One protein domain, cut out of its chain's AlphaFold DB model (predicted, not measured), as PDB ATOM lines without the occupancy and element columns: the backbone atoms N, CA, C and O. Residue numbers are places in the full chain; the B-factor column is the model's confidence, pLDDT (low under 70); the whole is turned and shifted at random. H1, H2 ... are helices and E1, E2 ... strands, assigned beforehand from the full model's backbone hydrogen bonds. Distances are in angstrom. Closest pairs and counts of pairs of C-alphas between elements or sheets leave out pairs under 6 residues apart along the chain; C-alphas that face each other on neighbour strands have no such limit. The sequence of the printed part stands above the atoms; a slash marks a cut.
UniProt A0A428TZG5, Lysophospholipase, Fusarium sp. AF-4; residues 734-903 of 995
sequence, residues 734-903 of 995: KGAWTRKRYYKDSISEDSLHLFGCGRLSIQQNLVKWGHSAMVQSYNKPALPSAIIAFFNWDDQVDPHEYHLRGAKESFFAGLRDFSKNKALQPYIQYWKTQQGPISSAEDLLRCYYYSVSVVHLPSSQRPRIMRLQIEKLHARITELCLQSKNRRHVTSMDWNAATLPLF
ATOM      1  N   LYS A 734     106.111 205.069 126.422       41.19
ATOM      2  CA  LYS A 734     107.372 204.408 126.043       41.19
ATOM      3  C   LYS A 734     107.438 202.933 126.482       41.19
ATOM      4  O   LYS A 734     108.401 202.509 127.109       41.19
ATOM      5  N   GLY A 735     106.439 202.121 126.125       39.69
ATOM      6  CA  GLY A 735     106.334 200.698 126.517       39.69
ATOM      7  C   GLY A 735     107.483 199.764 126.081       39.69
ATOM      8  O   GLY A 735     107.643 198.685 126.646       39.69
ATOM      9  N   ALA A 736     108.323 200.168 125.122       39.75
ATOM     10  CA  ALA A 736     109.535 199.423 124.753       39.75
ATOM     11  C   ALA A 736     110.669 199.564 125.793       39.75
ATOM     12  O   ALA A 736     111.494 198.662 125.943       39.75
ATOM     13  N   TRP A 737     110.693 200.669 126.550       38.12
ATOM     14  CA  TRP A 737     111.740 200.969 127.533       38.12
ATOM     15  C   TRP A 737     111.610 200.115 128.804       38.12
ATOM     16  O   TRP A 737     112.613 199.692 129.377       38.12
ATOM     17  N   THR A 738     110.384 199.785 129.217       43.44
ATOM     18  CA  THR A 738     110.095 198.973 130.412       43.44
ATOM     19  C   THR A 738     110.354 197.473 130.211       43.44
ATOM     20  O   THR A 738     110.817 196.818 131.143       43.44
ATOM     21  N   ARG A 739     110.158 196.918 128.999       46.75
ATOM     22  CA  ARG A 739     110.483 195.502 128.696       46.75
ATOM     23  C   ARG A 739     111.986 195.215 128.654       46.75
ATOM     24  O   ARG A 739     112.411 194.170 129.141       46.75
ATOM     25  N   LYS A 740     112.792 196.144 128.120       48.03
ATOM     26  CA  LYS A 740     114.265 196.035 128.108       48.03
ATOM     27  C   LYS A 740     114.848 196.009 129.525       48.03
ATOM     28  O   LYS A 740     115.750 195.222 129.800       48.03
ATOM     29  N   ARG A 741     114.307 196.839 130.424       46.81
ATOM     30  CA  ARG A 741     114.727 196.911 131.834       46.81
ATOM     31  C   ARG A 741     114.358 195.642 132.607       46.81
ATOM     32  O   ARG A 741     115.196 195.086 133.301       46.81
ATOM     33  N   TYR A 742     113.155 195.111 132.378       49.88
ATOM     34  CA  TYR A 742     112.714 193.848 132.969       49.88
ATOM     35  C   TYR A 742     113.697 192.687 132.718       49.88
ATOM     36  O   TYR A 742     114.173 192.048 133.644       49.88
ATOM     37  N   TYR A 743     114.092 192.407 131.476       50.47
ATOM     38  CA  TYR A 743     114.973 191.250 131.267       50.47
ATOM     39  C   TYR A 743     116.401 191.469 131.798       50.47
ATOM     40  O   TYR A 743     117.031 190.529 132.283       50.47
ATOM     41  N   LYS A 744     116.885 192.718 131.744       49.19
ATOM     42  CA  LYS A 744     118.186 193.126 132.288       49.19
ATOM     43  C   LYS A 744     118.273 192.902 133.799       49.19
ATOM     44  O   LYS A 744     119.312 192.452 134.278       49.19
ATOM     45  N   ASP A 745     117.187 193.182 134.517       47.69
ATOM     46  CA  ASP A 745     117.205 193.337 135.971       47.69
ATOM     47  C   ASP A 745     116.411 192.236 136.728       47.69
ATOM     48  O   ASP A 745     116.467 192.186 137.952       47.69
ATOM     49  N   SER A 746     115.683 191.330 136.046       47.75
ATOM     50  CA  SER A 746     114.719 190.410 136.702       47.75
ATOM     51  C   SER A 746     114.927 188.905 136.491       47.75
ATOM     52  O   SER A 746     114.598 188.116 137.373       47.75
ATOM     53  N   ILE A 747     115.416 188.477 135.320       48.00
ATOM     54  CA  ILE A 747     115.637 187.046 134.987       48.00
ATOM     55  C   ILE A 747     117.136 186.688 135.038       48.00
ATOM     56  O   ILE A 747     117.528 185.529 134.930       48.00
ATOM     57  N   SER A 748     117.985 187.694 135.236       49.62
ATOM     58  CA  SER A 748     119.425 187.659 134.993       49.62
ATOM     59  C   SER A 748     120.277 187.197 136.179       49.62
ATOM     60  O   SER A 748     121.499 187.143 136.057       49.62
ATOM     61  N   GLU A 749     119.698 186.859 137.327       51.91
ATOM     62  CA  GLU A 749     120.483 186.949 138.568       51.91
ATOM     63  C   GLU A 749     120.894 185.627 139.214       51.91
ATOM     64  O   GLU A 749     121.759 185.638 140.076       51.91
ATOM     65  N   ASP A 750     120.421 184.493 138.688       50.97
ATOM     66  CA  ASP A 750     120.941 183.146 139.009       50.97
ATOM     67  C   ASP A 750     121.374 182.352 137.755       50.97
ATOM     68  O   ASP A 750     121.709 181.159 137.807       50.97
ATOM     69  N   SER A 751     121.351 183.016 136.599       60.47
ATOM     70  CA  SER A 751     121.619 182.460 135.274       60.47
ATOM     71  C   SER A 751     123.086 182.576 134.859       60.47
ATOM     72  O   SER A 751     123.829 183.436 135.329       60.47
ATOM     73  N   LEU A 752     123.500 181.720 133.927       55.69
ATOM     74  CA  LEU A 752     124.787 181.831 133.253       55.69
ATOM     75  C   LEU A 752     124.653 182.760 132.035       55.69
ATOM     76  O   LEU A 752     123.864 182.493 131.134       55.69
ATOM     77  N   HIS A 753     125.425 183.841 131.985       63.78
ATOM     78  CA  HIS A 753     125.399 184.804 130.882       63.78
ATOM     79  C   HIS A 753     126.428 184.453 129.817       63.78
ATOM     80  O   HIS A 753     127.611 184.368 130.125       63.78
ATOM     81  N   LEU A 754     125.995 184.290 128.566       56.41
ATOM     82  CA  LEU A 754     126.869 184.159 127.402       56.41
ATOM     83  C   LEU A 754     126.837 185.450 126.583       56.41
ATOM     84  O   LEU A 754     125.800 185.805 126.005       56.41
ATOM     85  N   PHE A 755     127.984 186.118 126.510       65.12
ATOM     86  CA  PHE A 755     128.162 187.362 125.774       65.12
ATOM     87  C   PHE A 755     128.950 187.125 124.483       65.12
ATOM     88  O   PHE A 755     130.117 186.761 124.551       65.12
ATOM     89  N   GLY A 756     128.329 187.348 123.324       56.62
ATOM     90  CA  GLY A 756     128.991 187.293 122.016       56.62
ATOM     91  C   GLY A 756     129.513 188.666 121.589       56.62
ATOM     92  O   GLY A 756     128.743 189.625 121.633       56.62
ATOM     93  N   CYS A 757     130.789 188.800 121.202       60.47
ATOM     94  CA  CYS A 757     131.350 190.119 120.873       60.47
ATOM     95  C   CYS A 757     132.471 190.120 119.815       60.47
ATOM     96  O   CYS A 757     133.223 189.153 119.692       60.47
ATOM     97  N   GLY A 758     132.604 191.258 119.117       54.88
ATOM     98  CA  GLY A 758     133.824 191.693 118.424       54.88
ATOM     99  C   GLY A 758     134.702 192.537 119.364       54.88
ATOM    100  O   GLY A 758     134.192 193.170 120.283       54.88
ATOM    101  N   ARG A 759     136.027 192.527 119.182       49.84
ATOM    102  CA  ARG A 759     137.061 192.873 120.191       49.84
ATOM    103  C   ARG A 759     136.957 194.213 120.968       49.84
ATOM    104  O   ARG A 759     137.657 194.339 121.968       49.84
ATOM    105  N   LEU A 760     136.112 195.193 120.622       49.06
ATOM    106  CA  LEU A 760     136.069 196.504 121.301       49.06
ATOM    107  C   LEU A 760     134.674 196.883 121.833       49.06
ATOM    108  O   LEU A 760     133.801 197.244 121.053       49.06
ATOM    109  N   SER A 761     134.496 196.829 123.167       54.44
ATOM    110  CA  SER A 761     133.553 197.623 124.015       54.44
ATOM    111  C   SER A 761     132.946 196.861 125.208       54.44
ATOM    112  O   SER A 761     132.309 197.472 126.069       54.44
ATOM    113  N   ILE A 762     133.146 195.542 125.323       63.16
ATOM    114  CA  ILE A 762     132.411 194.738 126.321       63.16
ATOM    115  C   ILE A 762     132.892 194.897 127.768       63.16
ATOM    116  O   ILE A 762     132.108 194.756 128.706       63.16
ATOM    117  N   GLN A 763     134.163 195.245 127.961       63.19
ATOM    118  CA  GLN A 763     134.801 195.285 129.280       63.19
ATOM    119  C   GLN A 763     134.123 196.276 130.243       63.19
ATOM    120  O   GLN A 763     133.912 195.966 131.412       63.19
ATOM    121  N   GLN A 764     133.730 197.456 129.749       67.25
ATOM    122  CA  GLN A 764     133.064 198.479 130.564       67.25
ATOM    123  C   GLN A 764     131.583 198.158 130.797       67.25
ATOM    124  O   GLN A 764     131.034 198.465 131.852       67.25
ATOM    125  N   ASN A 765     130.934 197.520 129.822       70.62
ATOM    126  CA  ASN A 765     129.509 197.211 129.887       70.62
ATOM    127  C   ASN A 765     129.202 196.085 130.883       70.62
ATOM    128  O   ASN A 765     128.193 196.166 131.574       70.62
ATOM    129  N   LEU A 766     130.099 195.104 131.048       74.94
ATOM    130  CA  LEU A 766     129.926 194.008 132.013       74.94
ATOM    131  C   LEU A 766     129.768 194.492 133.461       74.94
ATOM    132  O   LEU A 766     128.895 193.996 134.176       74.94
ATOM    133  N   VAL A 767     130.576 195.476 133.873       79.06
ATOM    134  CA  VAL A 767     130.510 196.091 135.212       79.06
ATOM    135  C   VAL A 767     129.219 196.897 135.368       79.06
ATOM    136  O   VAL A 767     128.512 196.749 136.362       79.06
ATOM    137  N   LYS A 768     128.859 197.698 134.355       76.44
ATOM    138  CA  LYS A 768     127.612 198.483 134.346       76.44
ATOM    139  C   LYS A 768     126.369 197.595 134.446       76.44
ATOM    140  O   LYS A 768     125.428 197.930 135.165       76.44
ATOM    141  N   TRP A 769     126.348 196.477 133.720       74.00
ATOM    142  CA  TRP A 769     125.251 195.512 133.755       74.00
ATOM    143  C   TRP A 769     125.171 194.803 135.105       74.00
ATOM    144  O   TRP A 769     124.096 194.785 135.698       74.00
ATOM    145  N   GLY A 770     126.306 194.320 135.622       76.56
ATOM    146  CA  GLY A 770     126.375 193.673 136.933       76.56
ATOM    147  C   GLY A 770     125.906 194.587 138.066       76.56
ATOM    148  O   GLY A 770     125.103 194.177 138.898       76.56
ATOM    149  N   HIS A 771     126.324 195.856 138.059       80.75
ATOM    150  CA  HIS A 771     125.893 196.831 139.061       80.75
ATOM    151  C   HIS A 771     124.403 197.184 138.956       80.75
ATOM    152  O   HIS A 771     123.723 197.247 139.975       80.75
ATOM    153  N   SER A 772     123.881 197.384 137.738       73.81
ATOM    154  CA  SER A 772     122.448 197.649 137.509       73.81
ATOM    155  C   SER A 772     121.571 196.534 138.068       73.81
ATOM    156  O   SER A 772     120.609 196.824 138.773       73.81
ATOM    157  N   ALA A 773     121.937 195.284 137.780       70.81
ATOM    158  CA  ALA A 773     121.231 194.109 138.266       70.81
ATOM    159  C   ALA A 773     121.322 194.045 139.805       70.81
ATOM    160  O   ALA A 773     120.313 194.012 140.503       70.81
ATOM    161  N   MET A 774     122.531 194.210 140.360       76.69
ATOM    162  CA  MET A 774     122.760 194.238 141.809       76.69
ATOM    163  C   MET A 774     121.869 195.234 142.565       76.69
ATOM    164  O   MET A 774     121.310 194.870 143.590       76.69
ATOM    165  N   VAL A 775     121.733 196.471 142.084       75.00
ATOM    166  CA  VAL A 775     120.972 197.526 142.781       75.00
ATOM    167  C   VAL A 775     119.456 197.324 142.670       75.00
ATOM    168  O   VAL A 775     118.707 197.763 143.540       75.00
ATOM    169  N   GLN A 776     118.983 196.655 141.620       71.81
ATOM    170  CA  GLN A 776     117.553 196.498 141.345       71.81
ATOM    171  C   GLN A 776     116.919 195.276 142.020       71.81
ATOM    172  O   GLN A 776     115.746 194.973 141.787       71.81
ATOM    173  N   SER A 777     117.649 194.603 142.908       73.94
ATOM    174  CA  SER A 777     117.169 193.416 143.616       73.94
ATOM    175  C   SER A 777     118.058 193.019 144.794       73.94
ATOM    176  O   SER A 777     119.256 193.287 144.825       73.94
ATOM    177  N   TYR A 778     117.479 192.330 145.775       72.94
ATOM    178  CA  TYR A 778     118.174 191.911 146.996       72.94
ATOM    179  C   TYR A 778     117.660 190.554 147.511       72.94
ATOM    180  O   TYR A 778     116.669 190.023 147.005       72.94
ATOM    181  N   ASN A 779     118.362 189.982 148.501       71.50
ATOM    182  CA  ASN A 779     118.154 188.623 149.038       71.50
ATOM    183  C   ASN A 779     118.292 187.498 147.996       71.50
ATOM    184  O   ASN A 779     117.493 186.564 147.946       71.50
ATOM    185  N   LYS A 780     119.306 187.604 147.139       73.06
ATOM    186  CA  LYS A 780     119.552 186.660 146.042       73.06
ATOM    187  C   LYS A 780     120.116 185.341 146.583       73.06
ATOM    188  O   LYS A 780     120.960 185.389 147.481       73.06
ATOM    189  N   PRO A 781     119.726 184.180 146.030       68.56
ATOM    190  CA  PRO A 781     120.254 182.898 146.485       68.56
ATOM    191  C   PRO A 781     121.689 182.634 146.005       68.56
ATOM    192  O   PRO A 781     122.423 181.908 146.676       68.56
ATOM    193  N   ALA A 782     122.116 183.197 144.868       74.81
ATOM    194  CA  ALA A 782     123.496 183.133 144.393       74.81
ATOM    195  C   ALA A 782     123.857 184.319 143.473       74.81
ATOM    196  O   ALA A 782     122.995 185.064 143.023       74.81
ATOM    197  N   LEU A 783     125.155 184.488 143.182       79.25
ATOM    198  CA  LEU A 783     125.625 185.363 142.100       79.25
ATOM    199  C   LEU A 783     125.644 184.607 140.753       79.25
ATOM    200  O   LEU A 783     125.995 183.412 140.719       79.25
ATOM    201  N   PRO A 784     125.353 185.287 139.627       80.69
ATOM    202  CA  PRO A 784     125.377 184.686 138.297       80.69
ATOM    203  C   PRO A 784     126.812 184.415 137.831       80.69
ATOM    204  O   PRO A 784     127.774 184.987 138.334       80.69
ATOM    205  N   SER A 785     126.986 183.540 136.844       85.50
ATOM    206  CA  SER A 785     128.289 183.315 136.190       85.50
ATOM    207  C   SER A 785     128.276 183.899 134.777       85.50
ATOM    208  O   SER A 785     127.217 183.980 134.163       85.50
ATOM    209  N   ALA A 786     129.429 184.297 134.249       85.44
ATOM    210  CA  ALA A 786     129.574 184.887 132.923       85.44
ATOM    211  C   ALA A 786     130.584 184.103 132.070       85.44
ATOM    212  O   ALA A 786     131.679 183.767 132.524       85.44
ATOM    213  N   ILE A 787     130.225 183.840 130.815       85.75
ATOM    214  CA  ILE A 787     131.117 183.384 129.751       85.75
ATOM    215  C   ILE A 787     131.138 184.457 128.661       85.75
ATOM    216  O   ILE A 787     130.101 184.863 128.136       85.75
ATOM    217  N   ILE A 788     132.336 184.897 128.303       84.31
ATOM    218  CA  ILE A 788     132.583 185.853 127.229       84.31
ATOM    219  C   ILE A 788     133.062 185.055 126.016       84.31
ATOM    220  O   ILE A 788     134.103 184.406 126.083       84.31
ATOM    221  N   ALA A 789     132.293 185.075 124.930       83.44
ATOM    222  CA  ALA A 789     132.607 184.411 123.672       83.44
ATOM    223  C   ALA A 789     133.022 185.446 122.614       83.44
ATOM    224  O   ALA A 789     132.217 186.275 122.181       83.44
ATOM    225  N   PHE A 790     134.283 185.396 122.194       80.69
ATOM    226  CA  PHE A 790     134.812 186.246 121.129       80.69
ATOM    227  C   PHE A 790     134.698 185.546 119.778       80.69
ATOM    228  O   PHE A 790     135.221 184.445 119.612       80.69
ATOM    229  N   PHE A 791     134.049 186.201 118.814       73.31
ATOM    230  CA  PHE A 791     133.994 185.737 117.427       73.31
ATOM    231  C   PHE A 791     135.147 186.366 116.651       73.31
ATOM    232  O   PHE A 791     135.132 187.564 116.361       73.31
ATOM    233  N   ASN A 792     136.168 185.567 116.354       69.50
ATOM    234  CA  ASN A 792     137.368 186.035 115.674       69.50
ATOM    235  C   ASN A 792     137.249 185.759 114.173       69.50
ATOM    236  O   ASN A 792     137.670 184.713 113.688       69.50
ATOM    237  N   TRP A 793     136.659 186.710 113.450       57.34
ATOM    238  CA  TRP A 793     136.426 186.613 112.004       57.34
ATOM    239  C   TRP A 793     137.717 186.641 111.176       57.34
ATOM    240  O   TRP A 793     137.758 186.044 110.106       57.34
ATOM    241  N   ASP A 794     138.773 187.259 111.709       59.72
ATOM    242  CA  ASP A 794     140.039 187.471 110.995       59.72
ATOM    243  C   ASP A 794     141.063 186.340 111.225       59.72
ATOM    244  O   ASP A 794     142.185 186.414 110.734       59.72
ATOM    245  N   ASP A 795     140.717 185.309 112.015       61.28
ATOM    246  CA  ASP A 795     141.549 184.132 112.350       61.28
ATOM    247  C   ASP A 795     142.968 184.409 112.921       61.28
ATOM    248  O   ASP A 795     143.742 183.474 113.145       61.28
ATOM    249  N   GLN A 796     143.295 185.663 113.253       65.19
ATOM    250  CA  GLN A 796     144.532 186.092 113.927       65.19
ATOM    251  C   GLN A 796     144.425 185.912 115.455       65.19
ATOM    252  O   GLN A 796     144.267 186.873 116.219       65.19
ATOM    253  N   VAL A 797     144.437 184.654 115.900       72.06
ATOM    254  CA  VAL A 797     144.308 184.262 117.313       72.06
ATOM    255  C   VAL A 797     145.493 183.392 117.688       72.06
ATOM    256  O   VAL A 797     145.740 182.381 117.028       72.06
ATOM    257  N   ASP A 798     146.200 183.768 118.749       76.94
ATOM    258  CA  ASP A 798     147.289 182.960 119.291       76.94
ATOM    259  C   ASP A 798     146.751 181.563 119.685       76.94
ATOM    260  O   ASP A 798     145.718 181.477 120.361       76.94
ATOM    261  N   PRO A 799     147.408 180.455 119.287       79.50
ATOM    262  CA  PRO A 799     147.074 179.105 119.740       79.50
ATOM    263  C   PRO A 799     146.802 178.978 121.251       79.50
ATOM    264  O   PRO A 799     145.906 178.231 121.653       79.50
ATOM    265  N   HIS A 800     147.517 179.735 122.088       83.56
ATOM    266  CA  HIS A 800     147.335 179.763 123.539       83.56
ATOM    267  C   HIS A 800     145.967 180.336 123.965       83.56
ATOM    268  O   HIS A 800     145.380 179.884 124.952       83.56
ATOM    269  N   GLU A 801     145.392 181.263 123.194       81.12
ATOM    270  CA  GLU A 801     144.075 181.864 123.459       81.12
ATOM    271  C   GLU A 801     142.902 180.914 123.152       81.12
ATOM    272  O   GLU A 801     141.779 181.144 123.596       81.12
ATOM    273  N   TYR A 802     143.133 179.784 122.473       83.50
ATOM    274  CA  TYR A 802     142.124 178.724 122.316       83.50
ATOM    275  C   TYR A 802     141.974 177.831 123.564       83.50
ATOM    276  O   TYR A 802     141.127 176.923 123.598       83.50
ATOM    277  N   HIS A 803     142.784 178.050 124.601       84.50
ATOM    278  CA  HIS A 803     142.607 177.453 125.921       84.50
ATOM    279  C   HIS A 803     141.888 178.436 126.855       84.50
ATOM    280  O   HIS A 803     142.219 179.615 126.889       84.50
ATOM    281  N   LEU A 804     140.943 177.945 127.672       83.88
ATOM    282  CA  LEU A 804     140.142 178.780 128.593       83.88
ATOM    283  C   LEU A 804     141.004 179.668 129.506       83.88
ATOM    284  O   LEU A 804     140.637 180.802 129.805       83.88
ATOM    285  N   ARG A 805     142.148 179.138 129.957       85.19
ATOM    286  CA  ARG A 805     143.093 179.855 130.817       85.19
ATOM    287  C   ARG A 805     143.800 180.982 130.062       85.19
ATOM    288  O   ARG A 805     143.744 182.119 130.516       85.19
ATOM    289  N   GLY A 806     144.374 180.680 128.896       84.75
ATOM    290  CA  GLY A 806     145.052 181.672 128.062       84.75
ATOM    291  C   GLY A 806     144.115 182.779 127.579       84.75
ATOM    292  O   GLY A 806     144.457 183.954 127.666       84.75
ATOM    293  N   ALA A 807     142.887 182.424 127.185       86.25
ATOM    294  CA  ALA A 807     141.838 183.379 126.824       86.25
ATOM    295  C   ALA A 807     141.513 184.353 127.970       86.25
ATOM    296  O   ALA A 807     141.375 185.560 127.769       86.25
ATOM    297  N   LYS A 808     141.394 183.824 129.195       87.50
ATOM    298  CA  LYS A 808     141.113 184.626 130.389       87.50
ATOM    299  C   LYS A 808     142.278 185.562 130.720       87.50
ATOM    300  O   LYS A 808     142.048 186.740 130.978       87.50
ATOM    301  N   GLU A 809     143.507 185.053 130.700       86.88
ATOM    302  CA  GLU A 809     144.718 185.839 130.965       86.88
ATOM    303  C   GLU A 809     144.873 186.986 129.950       86.88
ATOM    304  O   GLU A 809     145.087 188.127 130.359       86.88
ATOM    305  N   SER A 810     144.660 186.718 128.656       83.75
ATOM    306  CA  SER A 810     144.685 187.733 127.589       83.75
ATOM    307  C   SER A 810     143.596 188.801 127.779       83.75
ATOM    308  O   SER A 810     143.875 190.005 127.756       83.75
ATOM    309  N   PHE A 811     142.362 188.390 128.096       83.94
ATOM    310  CA  PHE A 811     141.254 189.314 128.356       83.94
ATOM    311  C   PHE A 811     141.546 190.295 129.504       83.94
ATOM    312  O   PHE A 811     141.299 191.496 129.369       83.94
ATOM    313  N   PHE A 812     142.086 189.805 130.626       83.44
ATOM    314  CA  PHE A 812     142.423 190.652 131.775       83.44
ATOM    315  C   PHE A 812     143.737 191.421 131.597       83.44
ATOM    316  O   PHE A 812     143.887 192.495 132.182       83.44
ATOM    317  N   ALA A 813     144.662 190.953 130.753       80.75
ATOM    318  CA  ALA A 813     145.850 191.721 130.385       80.75
ATOM    319  C   ALA A 813     145.479 193.045 129.694       80.75
ATOM    320  O   ALA A 813     146.095 194.072 129.974       80.75
ATOM    321  N   GLY A 814     144.406 193.053 128.894       72.12
ATOM    322  CA  GLY A 814     143.827 194.272 128.316       72.12
ATOM    323  C   GLY A 814     143.192 195.237 129.332       72.12
ATOM    324  O   GLY A 814     142.780 196.330 128.956       72.12
ATOM    325  N   LEU A 815     143.113 194.860 130.615       73.44
ATOM    326  CA  LEU A 815     142.520 195.641 131.709       73.44
ATOM    327  C   LEU A 815     143.530 196.028 132.801       73.44
ATOM    328  O   LEU A 815     143.133 196.405 133.902       73.44
ATOM    329  N   ARG A 816     144.837 195.976 132.517       70.38
ATOM    330  CA  ARG A 816     145.885 196.310 133.500       70.38
ATOM    331  C   ARG A 816     145.787 197.742 134.053       70.38
ATOM    332  O   ARG A 816     146.027 197.937 135.237       70.38
ATOM    333  N   ASP A 817     145.335 198.714 133.256       73.00
ATOM    334  CA  ASP A 817     145.092 200.105 133.686       73.00
ATOM    335  C   ASP A 817     143.639 200.365 134.165       73.00
ATOM    336  O   ASP A 817     143.116 201.476 134.032       73.00
ATOM    337  N   PHE A 818     142.935 199.366 134.725       79.19
ATOM    338  CA  PHE A 818     141.518 199.520 135.116       79.19
ATOM    339  C   PHE A 818     141.269 200.665 136.112       79.19
ATOM    340  O   PHE A 818     140.233 201.329 136.041       79.19
ATOM    341  N   SER A 819     142.235 200.940 136.993       73.00
ATOM    342  CA  SER A 819     142.175 202.012 137.991       73.00
ATOM    343  C   SER A 819     142.243 203.418 137.392       73.00
ATOM    344  O   SER A 819     141.891 204.373 138.077       73.00
ATOM    345  N   LYS A 820     142.639 203.574 136.120       77.62
ATOM    346  CA  LYS A 820     142.651 204.861 135.398       77.62
ATOM    347  C   LYS A 820     141.421 205.059 134.507       77.62
ATOM    348  O   LYS A 820     141.217 206.141 133.959       77.62
ATOM    349  N   ASN A 821     140.576 204.038 134.350       79.44
ATOM    350  CA  ASN A 821     139.410 204.120 133.478       79.44
ATOM    351  C   ASN A 821     138.302 204.975 134.119       79.44
ATOM    352  O   ASN A 821     137.650 204.547 135.076       79.44
ATOM    353  N   LYS A 822     138.051 206.167 133.558       81.00
ATOM    354  CA  LYS A 822     137.030 207.117 134.042       81.00
ATOM    355  C   LYS A 822     135.628 206.505 134.139       81.00
ATOM    356  O   LYS A 822     134.888 206.844 135.055       81.00
ATOM    357  N   ALA A 823     135.267 205.582 133.244       76.88
ATOM    358  CA  ALA A 823     133.943 204.958 133.238       76.88
ATOM    359  C   ALA A 823     133.741 203.926 134.363       76.88
ATOM    360  O   ALA A 823     132.598 203.582 134.659       76.88
ATOM    361  N   LEU A 824     134.824 203.425 134.973       81.62
ATOM    362  CA  LEU A 824     134.774 202.421 136.041       81.62
ATOM    363  C   LEU A 824     134.927 203.013 137.452       81.62
ATOM    364  O   LEU A 824     134.545 202.358 138.420       81.62
ATOM    365  N   GLN A 825     135.412 204.257 137.572       84.50
ATOM    366  CA  GLN A 825     135.622 204.938 138.860       84.50
ATOM    367  C   GLN A 825     134.405 204.923 139.798       84.50
ATOM    368  O   GLN A 825     134.598 204.623 140.977       84.50
ATOM    369  N   PRO A 826     133.160 205.173 139.330       85.88
ATOM    370  CA  PRO A 826     132.001 205.160 140.224       85.88
ATOM    371  C   PRO A 826     131.794 203.799 140.904       85.88
ATOM    372  O   PRO A 826     131.453 203.738 142.081       85.88
ATOM    373  N   TYR A 827     132.054 202.703 140.184       86.50
ATOM    374  CA  TYR A 827     131.878 201.338 140.685       86.50
ATOM    375  C   TYR A 827     133.012 200.912 141.622       86.50
ATOM    376  O   TYR A 827     132.763 200.252 142.628       86.50
ATOM    377  N   ILE A 828     134.248 201.324 141.323       85.75
ATOM    378  CA  ILE A 828     135.405 201.093 142.200       85.75
ATOM    379  C   ILE A 828     135.188 201.811 143.535       85.75
ATOM    380  O   ILE A 828     135.365 201.209 144.592       85.75
ATOM    381  N   GLN A 829     134.750 203.072 143.497       84.81
ATOM    382  CA  GLN A 829     134.472 203.842 144.707       84.81
ATOM    383  C   GLN A 829     133.297 203.258 145.503       84.81
ATOM    384  O   GLN A 829     133.367 203.214 146.729       84.81
ATOM    385  N   TYR A 830     132.255 202.766 144.820       87.38
ATOM    386  CA  TYR A 830     131.122 202.085 145.452       87.38
ATOM    387  C   TYR A 830     131.554 200.851 146.257       87.38
ATOM    388  O   TYR A 830     131.132 200.680 147.393       87.38
ATOM    389  N   TRP A 831     132.419 199.991 145.711       86.06
ATOM    390  CA  TRP A 831     132.877 198.809 146.453       86.06
ATOM    391  C   TRP A 831     133.951 199.119 147.489       86.06
ATOM    392  O   TRP A 831     133.978 198.472 148.536       86.06
ATOM    393  N   LYS A 832     134.753 200.168 147.268       83.75
ATOM    394  CA  LYS A 832     135.717 200.661 148.258       83.75
ATOM    395  C   LYS A 832     135.050 201.024 149.586       83.75
ATOM    396  O   LYS A 832     135.658 200.820 150.631       83.75
ATOM    397  N   THR A 833     133.814 201.529 149.557       80.31
ATOM    398  CA  THR A 833     133.047 201.855 150.771       80.31
ATOM    399  C   THR A 833     132.321 200.657 151.391       80.31
ATOM    400  O   THR A 833     132.010 200.714 152.574       80.31
ATOM    401  N   GLN A 834     132.063 199.581 150.636       77.19
ATOM    402  CA  GLN A 834     131.242 198.441 151.082       77.19
ATOM    403  C   GLN A 834     132.050 197.196 151.489       77.19
ATOM    404  O   GLN A 834     131.684 196.521 152.444       77.19
ATOM    405  N   GLN A 835     133.119 196.853 150.757       71.25
ATOM    406  CA  GLN A 835     133.868 195.592 150.920       71.25
ATOM    407  C   GLN A 835     135.399 195.769 150.958       71.25
ATOM    408  O   GLN A 835     136.123 194.781 151.068       71.25
ATOM    409  N   GLY A 836     135.905 197.007 150.908       74.50
ATOM    410  CA  GLY A 836     137.341 197.312 150.950       74.50
ATOM    411  C   GLY A 836     137.970 197.574 149.570       74.50
ATOM    412  O   GLY A 836     137.265 197.656 148.563       74.50
ATOM    413  N   PRO A 837     139.297 197.798 149.497       78.12
ATOM    414  CA  PRO A 837     139.969 198.215 148.266       78.12
ATOM    415  C   PRO A 837     139.994 197.105 147.202       78.12
ATOM    416  O   PRO A 837     140.390 195.977 147.477       78.12
ATOM    417  N   ILE A 838     139.622 197.449 145.965       84.50
ATOM    418  CA  ILE A 838     139.635 196.543 144.809       84.50
ATOM    419  C   ILE A 838     141.010 196.581 144.120       84.50
ATOM    420  O   ILE A 838     141.418 197.629 143.617       84.50
ATOM    421  N   SER A 839     141.715 195.444 144.082       81.75
ATOM    422  CA  SER A 839     143.090 195.324 143.563       81.75
ATOM    423  C   SER A 839     143.196 195.071 142.059       81.75
ATOM    424  O   SER A 839     144.194 195.454 141.448       81.75
ATOM    425  N   SER A 840     142.190 194.447 141.442       85.44
ATOM    426  CA  SER A 840     142.203 194.120 140.011       85.44
ATOM    427  C   SER A 840     140.829 194.266 139.345       85.44
ATOM    428  O   SER A 840     139.787 194.291 140.003       85.44
ATOM    429  N   ALA A 841     140.809 194.311 138.009       82.06
ATOM    430  CA  ALA A 841     139.563 194.276 137.238       82.06
ATOM    431  C   ALA A 841     138.785 192.960 137.422       82.06
ATOM    432  O   ALA A 841     137.557 192.954 137.319       82.06
ATOM    433  N   GLU A 842     139.481 191.849 137.692       85.44
ATOM    434  CA  GLU A 842     138.832 190.575 138.009       85.44
ATOM    435  C   GLU A 842     138.121 190.653 139.362       85.44
ATOM    436  O   GLU A 842     136.967 190.238 139.453       85.44
ATOM    437  N   ASP A 843     138.756 191.251 140.374       85.25
ATOM    438  CA  ASP A 843     138.154 191.442 141.700       85.25
ATOM    439  C   ASP A 843     136.885 192.298 141.609       85.25
ATOM    440  O   ASP A 843     135.857 191.936 142.176       85.25
ATOM    441  N   LEU A 844     136.910 193.369 140.802       86.50
ATOM    442  CA  LEU A 844     135.727 194.200 140.557       86.50
ATOM    443  C   LEU A 844     134.573 193.408 139.925       86.50
ATOM    444  O   LEU A 844     133.414 193.599 140.287       86.50
ATOM    445  N   LEU A 845     134.866 192.532 138.957       85.19
ATOM    446  CA  LEU A 845     133.845 191.687 138.334       85.19
ATOM    447  C   LEU A 845     133.340 190.602 139.289       85.19
ATOM    448  O   LEU A 845     132.156 190.273 139.235       85.19
ATOM    449  N   ARG A 846     134.189 190.083 140.184       85.94
ATOM    450  CA  ARG A 846     133.798 189.102 141.208       85.94
ATOM    451  C   ARG A 846     132.813 189.659 142.234       85.94
ATOM    452  O   ARG A 846     132.050 188.888 142.807       85.94
ATOM    453  N   CYS A 847     132.747 190.980 142.397       85.56
ATOM    454  CA  CYS A 847     131.692 191.620 143.182       85.56
ATOM    455  C   CYS A 847     130.288 191.466 142.560       85.56
ATOM    456  O   CYS A 847     129.291 191.596 143.264       85.56
ATOM    457  N   TYR A 848     130.194 191.199 141.250       83.50
ATOM    458  CA  TYR A 848     128.920 191.092 140.525       83.50
ATOM    459  C   TYR A 848     128.654 189.700 139.933       83.50
ATOM    460  O   TYR A 848     127.500 189.336 139.721       83.50
ATOM    461  N   TYR A 849     129.700 188.915 139.668       86.12
ATOM    462  CA  TYR A 849     129.615 187.587 139.066       86.12
ATOM    463  C   TYR A 849     130.403 186.568 139.890       86.12
ATOM    464  O   TYR A 849     131.546 186.799 140.263       86.12
ATOM    465  N   TYR A 850     129.836 185.380 140.088       85.69
ATOM    466  CA  TYR A 850     130.496 184.259 140.756       85.69
ATOM    467  C   TYR A 850     131.737 183.760 139.998       85.69
ATOM    468  O   TYR A 850     132.743 183.382 140.593       85.69
ATOM    469  N   SER A 851     131.666 183.723 138.665       87.19
ATOM    470  CA  SER A 851     132.761 183.268 137.808       87.19
ATOM    471  C   SER A 851     132.721 183.994 136.473       87.19
ATOM    472  O   SER A 851     131.641 184.199 135.925       87.19
ATOM    473  N   VAL A 852     133.894 184.336 135.935       87.06
ATOM    474  CA  VAL A 852     134.064 184.901 134.591       87.06
ATOM    475  C   VAL A 852     134.999 183.989 133.800       87.06
ATOM    476  O   VAL A 852     136.129 183.736 134.217       87.06
ATOM    477  N   SER A 853     134.510 183.461 132.679       88.81
ATOM    478  CA  SER A 853     135.260 182.599 131.753       88.81
ATOM    479  C   SER A 853     135.303 183.234 130.363       88.81
ATOM    480  O   SER A 853     134.391 183.974 130.001       88.81
ATOM    481  N   VAL A 854     136.336 182.936 129.575       87.31
ATOM    482  CA  VAL A 854     136.516 183.490 128.224       87.31
ATOM    483  C   VAL A 854     136.749 182.350 127.233       87.31
ATOM    484  O   VAL A 854     137.482 181.412 127.539       87.31
ATOM    485  N   VAL A 855     136.099 182.416 126.070       87.62
ATOM    486  CA  VAL A 855     136.201 181.444 124.972       87.62
ATOM    487  C   VAL A 855     136.384 182.193 123.654       87.62
ATOM    488  O   VAL A 855     135.670 183.157 123.384       87.62
ATOM    489  N   HIS A 856     137.301 181.725 122.810       85.19
ATOM    490  CA  HIS A 856     137.480 182.226 121.448       85.19
ATOM    491  C   HIS A 856     136.902 181.237 120.432       85.19
ATOM    492  O   HIS A 856     137.239 180.053 120.444       85.19
ATOM    493  N   LEU A 857     136.038 181.733 119.546       84.00
ATOM    494  CA  LEU A 857     135.442 180.983 118.445       84.00
ATOM    495  C   LEU A 857     136.110 181.427 117.127       84.00
ATOM    496  O   LEU A 857     136.129 182.633 116.855       84.00
ATOM    497  N   PRO A 858     136.698 180.498 116.343       80.12
ATOM    498  CA  PRO A 858     137.387 180.821 115.086       80.12
ATOM    499  C   PRO A 858     136.397 181.174 113.963       80.12
ATOM    500  O   PRO A 858     135.184 181.073 114.152       80.12
ATOM    501  N   SER A 859     136.894 181.538 112.779       73.69
ATOM    502  CA  SER A 859     136.044 181.716 111.599       73.69
ATOM    503  C   SER A 859     135.397 180.393 111.143       73.69
ATOM    504  O   SER A 859     135.851 179.287 111.473       73.69
ATOM    505  N   SER A 860     134.337 180.488 110.331       63.97
ATOM    506  CA  SER A 860     133.675 179.324 109.715       63.97
ATOM    507  C   SER A 860     134.600 178.505 108.802       63.97
ATOM    508  O   SER A 860     134.289 177.353 108.504       63.97
ATOM    509  N   GLN A 861     135.760 179.045 108.411       66.88
ATOM    510  CA  GLN A 861     136.740 178.379 107.550       66.88
ATOM    511  C   GLN A 861     137.579 177.321 108.296       66.88
ATOM    512  O   GLN A 861     138.313 176.558 107.670       66.88
ATOM    513  N   ARG A 862     137.458 177.217 109.633       74.00
ATOM    514  CA  ARG A 862     138.186 176.244 110.474       74.00
ATOM    515  C   ARG A 862     137.237 175.319 111.257       74.00
ATOM    516  O   ARG A 862     137.228 175.337 112.494       74.00
ATOM    517  N   PRO A 863     136.470 174.441 110.578       74.31
ATOM    518  CA  PRO A 863     135.387 173.663 111.190       74.31
ATOM    519  C   PRO A 863     135.853 172.717 112.309       74.31
ATOM    520  O   PRO A 863     135.147 172.528 113.299       74.31
ATOM    521  N   ARG A 864     137.067 172.156 112.204       77.50
ATOM    522  CA  ARG A 864     137.628 171.260 113.230       77.50
ATOM    523  C   ARG A 864     137.895 171.990 114.551       77.50
ATOM    524  O   ARG A 864     137.535 171.484 115.611       77.50
ATOM    525  N   ILE A 865     138.499 173.180 114.491       79.38
ATOM    526  CA  ILE A 865     138.781 173.999 115.681       79.38
ATOM    527  C   ILE A 865     137.475 174.573 116.235       79.38
ATOM    528  O   ILE A 865     137.272 174.544 117.446       79.38
ATOM    529  N   MET A 866     136.562 175.013 115.361       81.44
ATOM    530  CA  MET A 866     135.224 175.470 115.748       81.44
ATOM    531  C   MET A 866     134.495 174.417 116.589       81.44
ATOM    532  O   MET A 866     134.040 174.713 117.692       81.44
ATOM    533  N   ARG A 867     134.451 173.163 116.121       78.88
ATOM    534  CA  ARG A 867     133.807 172.063 116.850       78.88
ATOM    535  C   ARG A 867     134.419 171.845 118.237       78.88
ATOM    536  O   ARG A 867     133.678 171.757 119.212       78.88
ATOM    537  N   LEU A 868     135.750 171.834 118.338       83.50
ATOM    538  CA  LEU A 868     136.456 171.684 119.617       83.50
ATOM    539  C   LEU A 868     136.159 172.838 120.589       83.50
ATOM    540  O   LEU A 868     136.014 172.616 121.791       83.50
ATOM    541  N   GLN A 869     136.060 174.074 120.094       86.31
ATOM    542  CA  GLN A 869     135.720 175.229 120.930       86.31
ATOM    543  C   GLN A 869     134.252 175.222 121.368       86.31
ATOM    544  O   GLN A 869     133.964 175.547 122.518       86.31
ATOM    545  N   ILE A 870     133.332 174.778 120.506       84.19
ATOM    546  CA  ILE A 870     131.920 174.576 120.865       84.19
ATOM    547  C   ILE A 870     131.783 173.496 121.947       84.19
ATOM    548  O   ILE A 870     131.027 173.680 122.900       84.19
ATOM    549  N   GLU A 871     132.530 172.394 121.850       84.75
ATOM    550  CA  GLU A 871     132.539 171.342 122.875       84.75
ATOM    551  C   GLU A 871     133.069 171.859 124.222       84.75
ATOM    552  O   GLU A 871     132.439 171.628 125.255       84.75
ATOM    553  N   LYS A 872     134.159 172.641 124.220       87.19
ATOM    554  CA  LYS A 872     134.679 173.318 125.424       87.19
ATOM    555  C   LYS A 872     133.666 174.293 126.027       87.19
ATOM    556  O   LYS A 872     133.493 174.328 127.246       87.19
ATOM    557  N   LEU A 873     132.992 175.078 125.185       87.50
ATOM    558  CA  LEU A 873     131.961 176.022 125.607       87.50
ATOM    559  C   LEU A 873     130.780 175.290 126.256       87.50
ATOM    560  O   LEU A 873     130.358 175.670 127.347       87.50
ATOM    561  N   HIS A 874     130.275 174.227 125.622       88.19
ATOM    562  CA  HIS A 874     129.173 173.421 126.155       88.19
ATOM    563  C   HIS A 874     129.548 172.771 127.492       88.19
ATOM    564  O   HIS A 874     128.805 172.920 128.460       88.19
ATOM    565  N   ALA A 875     130.740 172.173 127.599       87.56
ATOM    566  CA  ALA A 875     131.232 171.597 128.851       87.56
ATOM    567  C   ALA A 875     131.294 172.636 129.986       87.56
ATOM    568  O   ALA A 875     130.815 172.382 131.095       87.56
ATOM    569  N   ARG A 876     131.810 173.841 129.699       89.00
ATOM    570  CA  ARG A 876     131.872 174.932 130.682       89.00
ATOM    571  C   ARG A 876     130.484 175.442 131.076       89.00
ATOM    572  O   ARG A 876     130.262 175.762 132.244       89.00
ATOM    573  N   ILE A 877     129.544 175.496 130.128       87.19
ATOM    574  CA  ILE A 877     128.138 175.819 130.396       87.19
ATOM    575  C   ILE A 877     127.544 174.804 131.374       87.19
ATOM    576  O   ILE A 877     126.992 175.204 132.398       87.19
ATOM    577  N   THR A 878     127.683 173.507 131.096       86.06
ATOM    578  CA  THR A 878     127.147 172.437 131.944       86.06
ATOM    579  C   THR A 878     127.718 172.490 133.362       86.06
ATOM    580  O   THR A 878     126.960 172.407 134.329       86.06
ATOM    581  N   GLU A 879     129.029 172.701 133.501       88.44
ATOM    582  CA  GLU A 879     129.703 172.823 134.798       88.44
ATOM    583  C   GLU A 879     129.157 173.998 135.628       88.44
ATOM    584  O   GLU A 879     128.741 173.820 136.775       88.44
ATOM    585  N   LEU A 880     129.094 175.200 135.043       86.00
ATOM    586  CA  LEU A 880     128.592 176.393 135.733       86.00
ATOM    587  C   LEU A 880     127.098 176.275 136.068       86.00
ATOM    588  O   LEU A 880     126.663 176.748 137.123       86.00
ATOM    589  N   CYS A 881     126.315 175.603 135.216       83.25
ATOM    590  CA  CYS A 881     124.909 175.313 135.492       83.25
ATOM    591  C   CYS A 881     124.743 174.411 136.721       83.25
ATOM    592  O   CYS A 881     123.882 174.672 137.566       83.25
ATOM    593  N   LEU A 882     125.580 173.378 136.845       83.44
ATOM    594  CA  LEU A 882     125.578 172.474 137.991       83.44
ATOM    595  C   LEU A 882     126.000 173.191 139.282       83.44
ATOM    596  O   LEU A 882     125.362 173.020 140.318       83.44
ATOM    597  N   GLN A 883     127.026 174.043 139.221       85.06
ATOM    598  CA  GLN A 883     127.460 174.836 140.375       85.06
ATOM    599  C   GLN A 883     126.376 175.821 140.840       85.06
ATOM    600  O   GLN A 883     126.110 175.920 142.036       85.06
ATOM    601  N   SER A 884     125.719 176.516 139.904       81.38
ATOM    602  CA  SER A 884     124.594 177.416 140.201       81.38
ATOM    603  C   SER A 884     123.436 176.666 140.872       81.38
ATOM    604  O   SER A 884     122.919 177.110 141.898       81.38
ATOM    605  N   LYS A 885     123.096 175.472 140.368       78.50
ATOM    606  CA  LYS A 885     122.100 174.591 140.990       78.50
ATOM    607  C   LYS A 885     122.466 174.229 142.431       78.50
ATOM    608  O   LYS A 885     121.631 174.368 143.318       78.50
ATOM    609  N   ASN A 886     123.694 173.773 142.672       82.31
ATOM    610  CA  ASN A 886     124.119 173.356 144.010       82.31
ATOM    611  C   ASN A 886     124.044 174.516 145.016       82.31
ATOM    612  O   ASN A 886     123.637 174.305 146.153       82.31
ATOM    613  N   ARG A 887     124.362 175.748 144.594       80.44
ATOM    614  CA  ARG A 887     124.225 176.936 145.452       80.44
ATOM    615  C   ARG A 887     122.770 177.245 145.816       80.44
ATOM    616  O   ARG A 887     122.505 177.562 146.970       80.44
ATOM    617  N   ARG A 888     121.829 177.100 144.877       74.31
ATOM    618  CA  ARG A 888     120.387 177.254 145.165       74.31
ATOM    619  C   ARG A 888     119.846 176.183 146.105       74.31
ATOM    620  O   ARG A 888     119.017 176.487 146.960       74.31
ATOM    621  N   HIS A 889     120.357 174.962 145.981       76.69
ATOM    622  CA  HIS A 889     119.987 173.875 146.880       76.69
ATOM    623  C   HIS A 889     120.422 174.176 148.321       76.69
ATOM    624  O   HIS A 889     119.655 173.955 149.252       76.69
ATOM    625  N   VAL A 890     121.625 174.731 148.514       75.25
ATOM    626  CA  VAL A 890     122.116 175.148 149.842       75.25
ATOM    627  C   VAL A 890     121.246 176.256 150.445       75.25
ATOM    628  O   VAL A 890     120.969 176.229 151.638       75.25
ATOM    629  N   THR A 891     120.755 177.197 149.636       70.75
ATOM    630  CA  THR A 891     119.883 178.292 150.100       70.75
ATOM    631  C   THR A 891     118.390 177.936 150.117       70.75
ATOM    632  O   THR A 891     117.557 178.801 150.384       70.75
ATOM    633  N   SER A 892     118.026 176.673 149.860       71.12
ATOM    634  CA  SER A 892     116.634 176.187 149.793       71.12
ATOM    635  C   SER A 892     115.725 176.964 148.819       71.12
ATOM    636  O   SER A 892     114.499 176.983 148.965       71.12
ATOM    637  N   MET A 893     116.311 177.576 147.784       73.19
ATOM    638  CA  MET A 893     115.604 178.297 146.717       73.19
ATOM    639  C   MET A 893     115.627 177.518 145.393       73.19
ATOM    640  O   MET A 893     116.017 178.025 144.341       73.19
ATOM    641  N   ASP A 894     115.215 176.249 145.443       71.94
ATOM    642  CA  ASP A 894     115.250 175.329 144.303       71.94
ATOM    643  C   ASP A 894     114.083 175.514 143.335       71.94
ATOM    644  O   ASP A 894     112.963 175.047 143.561       71.94
ATOM    645  N   TRP A 895     114.352 176.112 142.182       72.69
ATOM    646  CA  TRP A 895     113.343 176.245 141.140       72.69
ATOM    647  C   TRP A 895     112.992 174.887 140.509       72.69
ATOM    648  O   TRP A 895     113.824 173.983 140.387       72.69
ATOM    649  N   ASN A 896     111.746 174.746 140.048       69.69
ATOM    650  CA  ASN A 896     111.272 173.613 139.251       69.69
ATOM    651  C   ASN A 896     110.349 174.088 138.110       69.69
ATOM    652  O   ASN A 896     110.014 175.270 138.016       69.69
ATOM    653  N   ALA A 897     109.923 173.167 137.239       63.38
ATOM    654  CA  ALA A 897     109.073 173.487 136.087       63.38
ATOM    655  C   ALA A 897     107.718 174.124 136.465       63.38
ATOM    656  O   ALA A 897     107.119 174.814 135.643       63.38
ATOM    657  N   ALA A 898     107.240 173.918 137.697       60.97
ATOM    658  CA  ALA A 898     106.020 174.535 138.206       60.97
ATOM    659  C   ALA A 898     106.277 175.920 138.827       60.97
ATOM    660  O   ALA A 898     105.448 176.814 138.668       60.97
ATOM    661  N   THR A 899     107.411 176.125 139.507       69.12
ATOM    662  CA  THR A 899     107.699 177.372 140.238       69.12
ATOM    663  C   THR A 899     108.380 178.439 139.386       69.12
ATOM    664  O   THR A 899     108.066 179.616 139.554       69.12
ATOM    665  N   LEU A 900     109.238 178.069 138.425       73.50
ATOM    666  CA  LEU A 900     109.945 179.037 137.575       73.50
ATOM    667  C   LEU A 900     108.990 179.961 136.798       73.50
ATOM    668  O   LEU A 900     109.174 181.176 136.874       73.50
ATOM    669  N   PRO A 901     107.952 179.470 136.085       68.12
ATOM    670  CA  PRO A 901     107.068 180.362 135.333       68.12
ATOM    671  C   PRO A 901     106.308 181.334 136.242       68.12
ATOM    672  O   PRO A 901     106.000 182.455 135.845       68.12
ATOM    673  N   LEU A 902     106.007 180.914 137.474       69.00
ATOM    674  CA  LEU A 902     105.329 181.748 138.461       69.00
ATOM    675  C   LEU A 902     106.269 182.809 139.045       69.00
ATOM    676  O   LEU A 902     105.858 183.955 139.226       69.00
ATOM    677  N   PHE A 903     107.533 182.449 139.265       75.19
ATOM    678  CA  PHE A 903     108.582 183.376 139.673       75.19
ATOM    679  C   PHE A 903     108.817 184.453 138.615       75.19
ATOM    680  O   PHE A 903     108.740 185.643 138.915       75.19
TER     681      PHE A 903
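This is residues 734 to 903 of the 995 residues of the protein "Lysophospholipase" of Fusarium sp. AF-4 (UniProt A0A428TZG5). A narrow sheet of three parallel strands lies between helices: the long H7 runs along one face, and H4 stands up from the other face over E3, making three layers, helices on both faces of a sheet. H2 and H6 pack on each other and graze the sheet, H5 lies farther out near H2, and residues 734 to 740 and 896 to 902 stick out at the two ends. The printed part has 170 residues with eight named helices and three named strands, in the order H1 E1 H2 E2 H3 H4 H5 H6 E3 H7 H8; the sheet runs E1 E2 E3 and the class is mostly helix. It is compact, with a radius of gyration of the C-alphas of 17.4 A and spans of 44 by 43 by 39 A.

E1, residues 752 to 757, is parallel to E2, residues 785 to 791, with N 755 and O 787 2.9 A apart, within hydrogen-bond range. E2 is parallel to E3, residues 851 to 857, with N 788 and O 853 at 2.8 A. H7, residues 863 to 890, is on the sheet at a height of 9.4 A, over E2 and E3, along the strands at 7 degrees to E2 on the local plane; its closest C-alphas to E3 are Met 866 and Leu 857, 6.1 A. On the opposite face H4, residues 804 to 813, stands up from the sheet over E3, at a height of 6.9 A, with the C-alphas of Lys 808 and Val 854 closest, 5.2 A. H3, residues 799 to 802, only grazes the sheet and touches H4 only at the corner, closest at C-alphas 801 and 807, 4.3 A. H2, residues 762 to 775, and H6, residues 841 to 846, only graze the sheet; they touch at Val 767 and Leu 845, their closest C-alphas, 6.3 A, the same way at a shallow tilt of 34 degrees, only just short of steep. H5, residues 825 to 834, is close to H2 but not clearly touching, closest at C-alphas 771 and 827, 7.7 A. H1, residues 735 to 746, touches H2 with residues 744 to 746 alone, closest at C-alphas 745 and 773, 4.7 A, about perpendicular at 85 degrees. H8, residues 900 to 903, is apart from H7. E1, H2, E2 form a strand-helix-strand unit, two parallel neighbour strands with a helix between, with a right-handed crossover; E2, H3 H4 H5 H6, E3 form another. Every O i to N i+4 pair is within hydrogen-bond range in H4, H6 and H7, against 6 of 8 in H1, 9 of 10 in H2 and 5 of 6 in H5; H3 and H8 are too short for such a pair.

H1 begins at C-alpha 735, (106.334, 200.698, 126.517). H7 measures 40.9 A, from C-alpha 863 at (135.387, 173.663, 111.190) to C-alpha 890; H2 measures 20.2 A, E2 19.8 A and E3 19.7 A. H8 ends at C-alpha 903, (108.582, 183.376, 139.673).

The C-alphas of Thr 833 and Gln 861 are the two farthest apart, 49.3 A. The printed part has no cut; the link from H4 to H5, 11 residues, is long. The mean pLDDT of the printed part is 74.1, and 45 residues are under 70, among them residues 734 to 764.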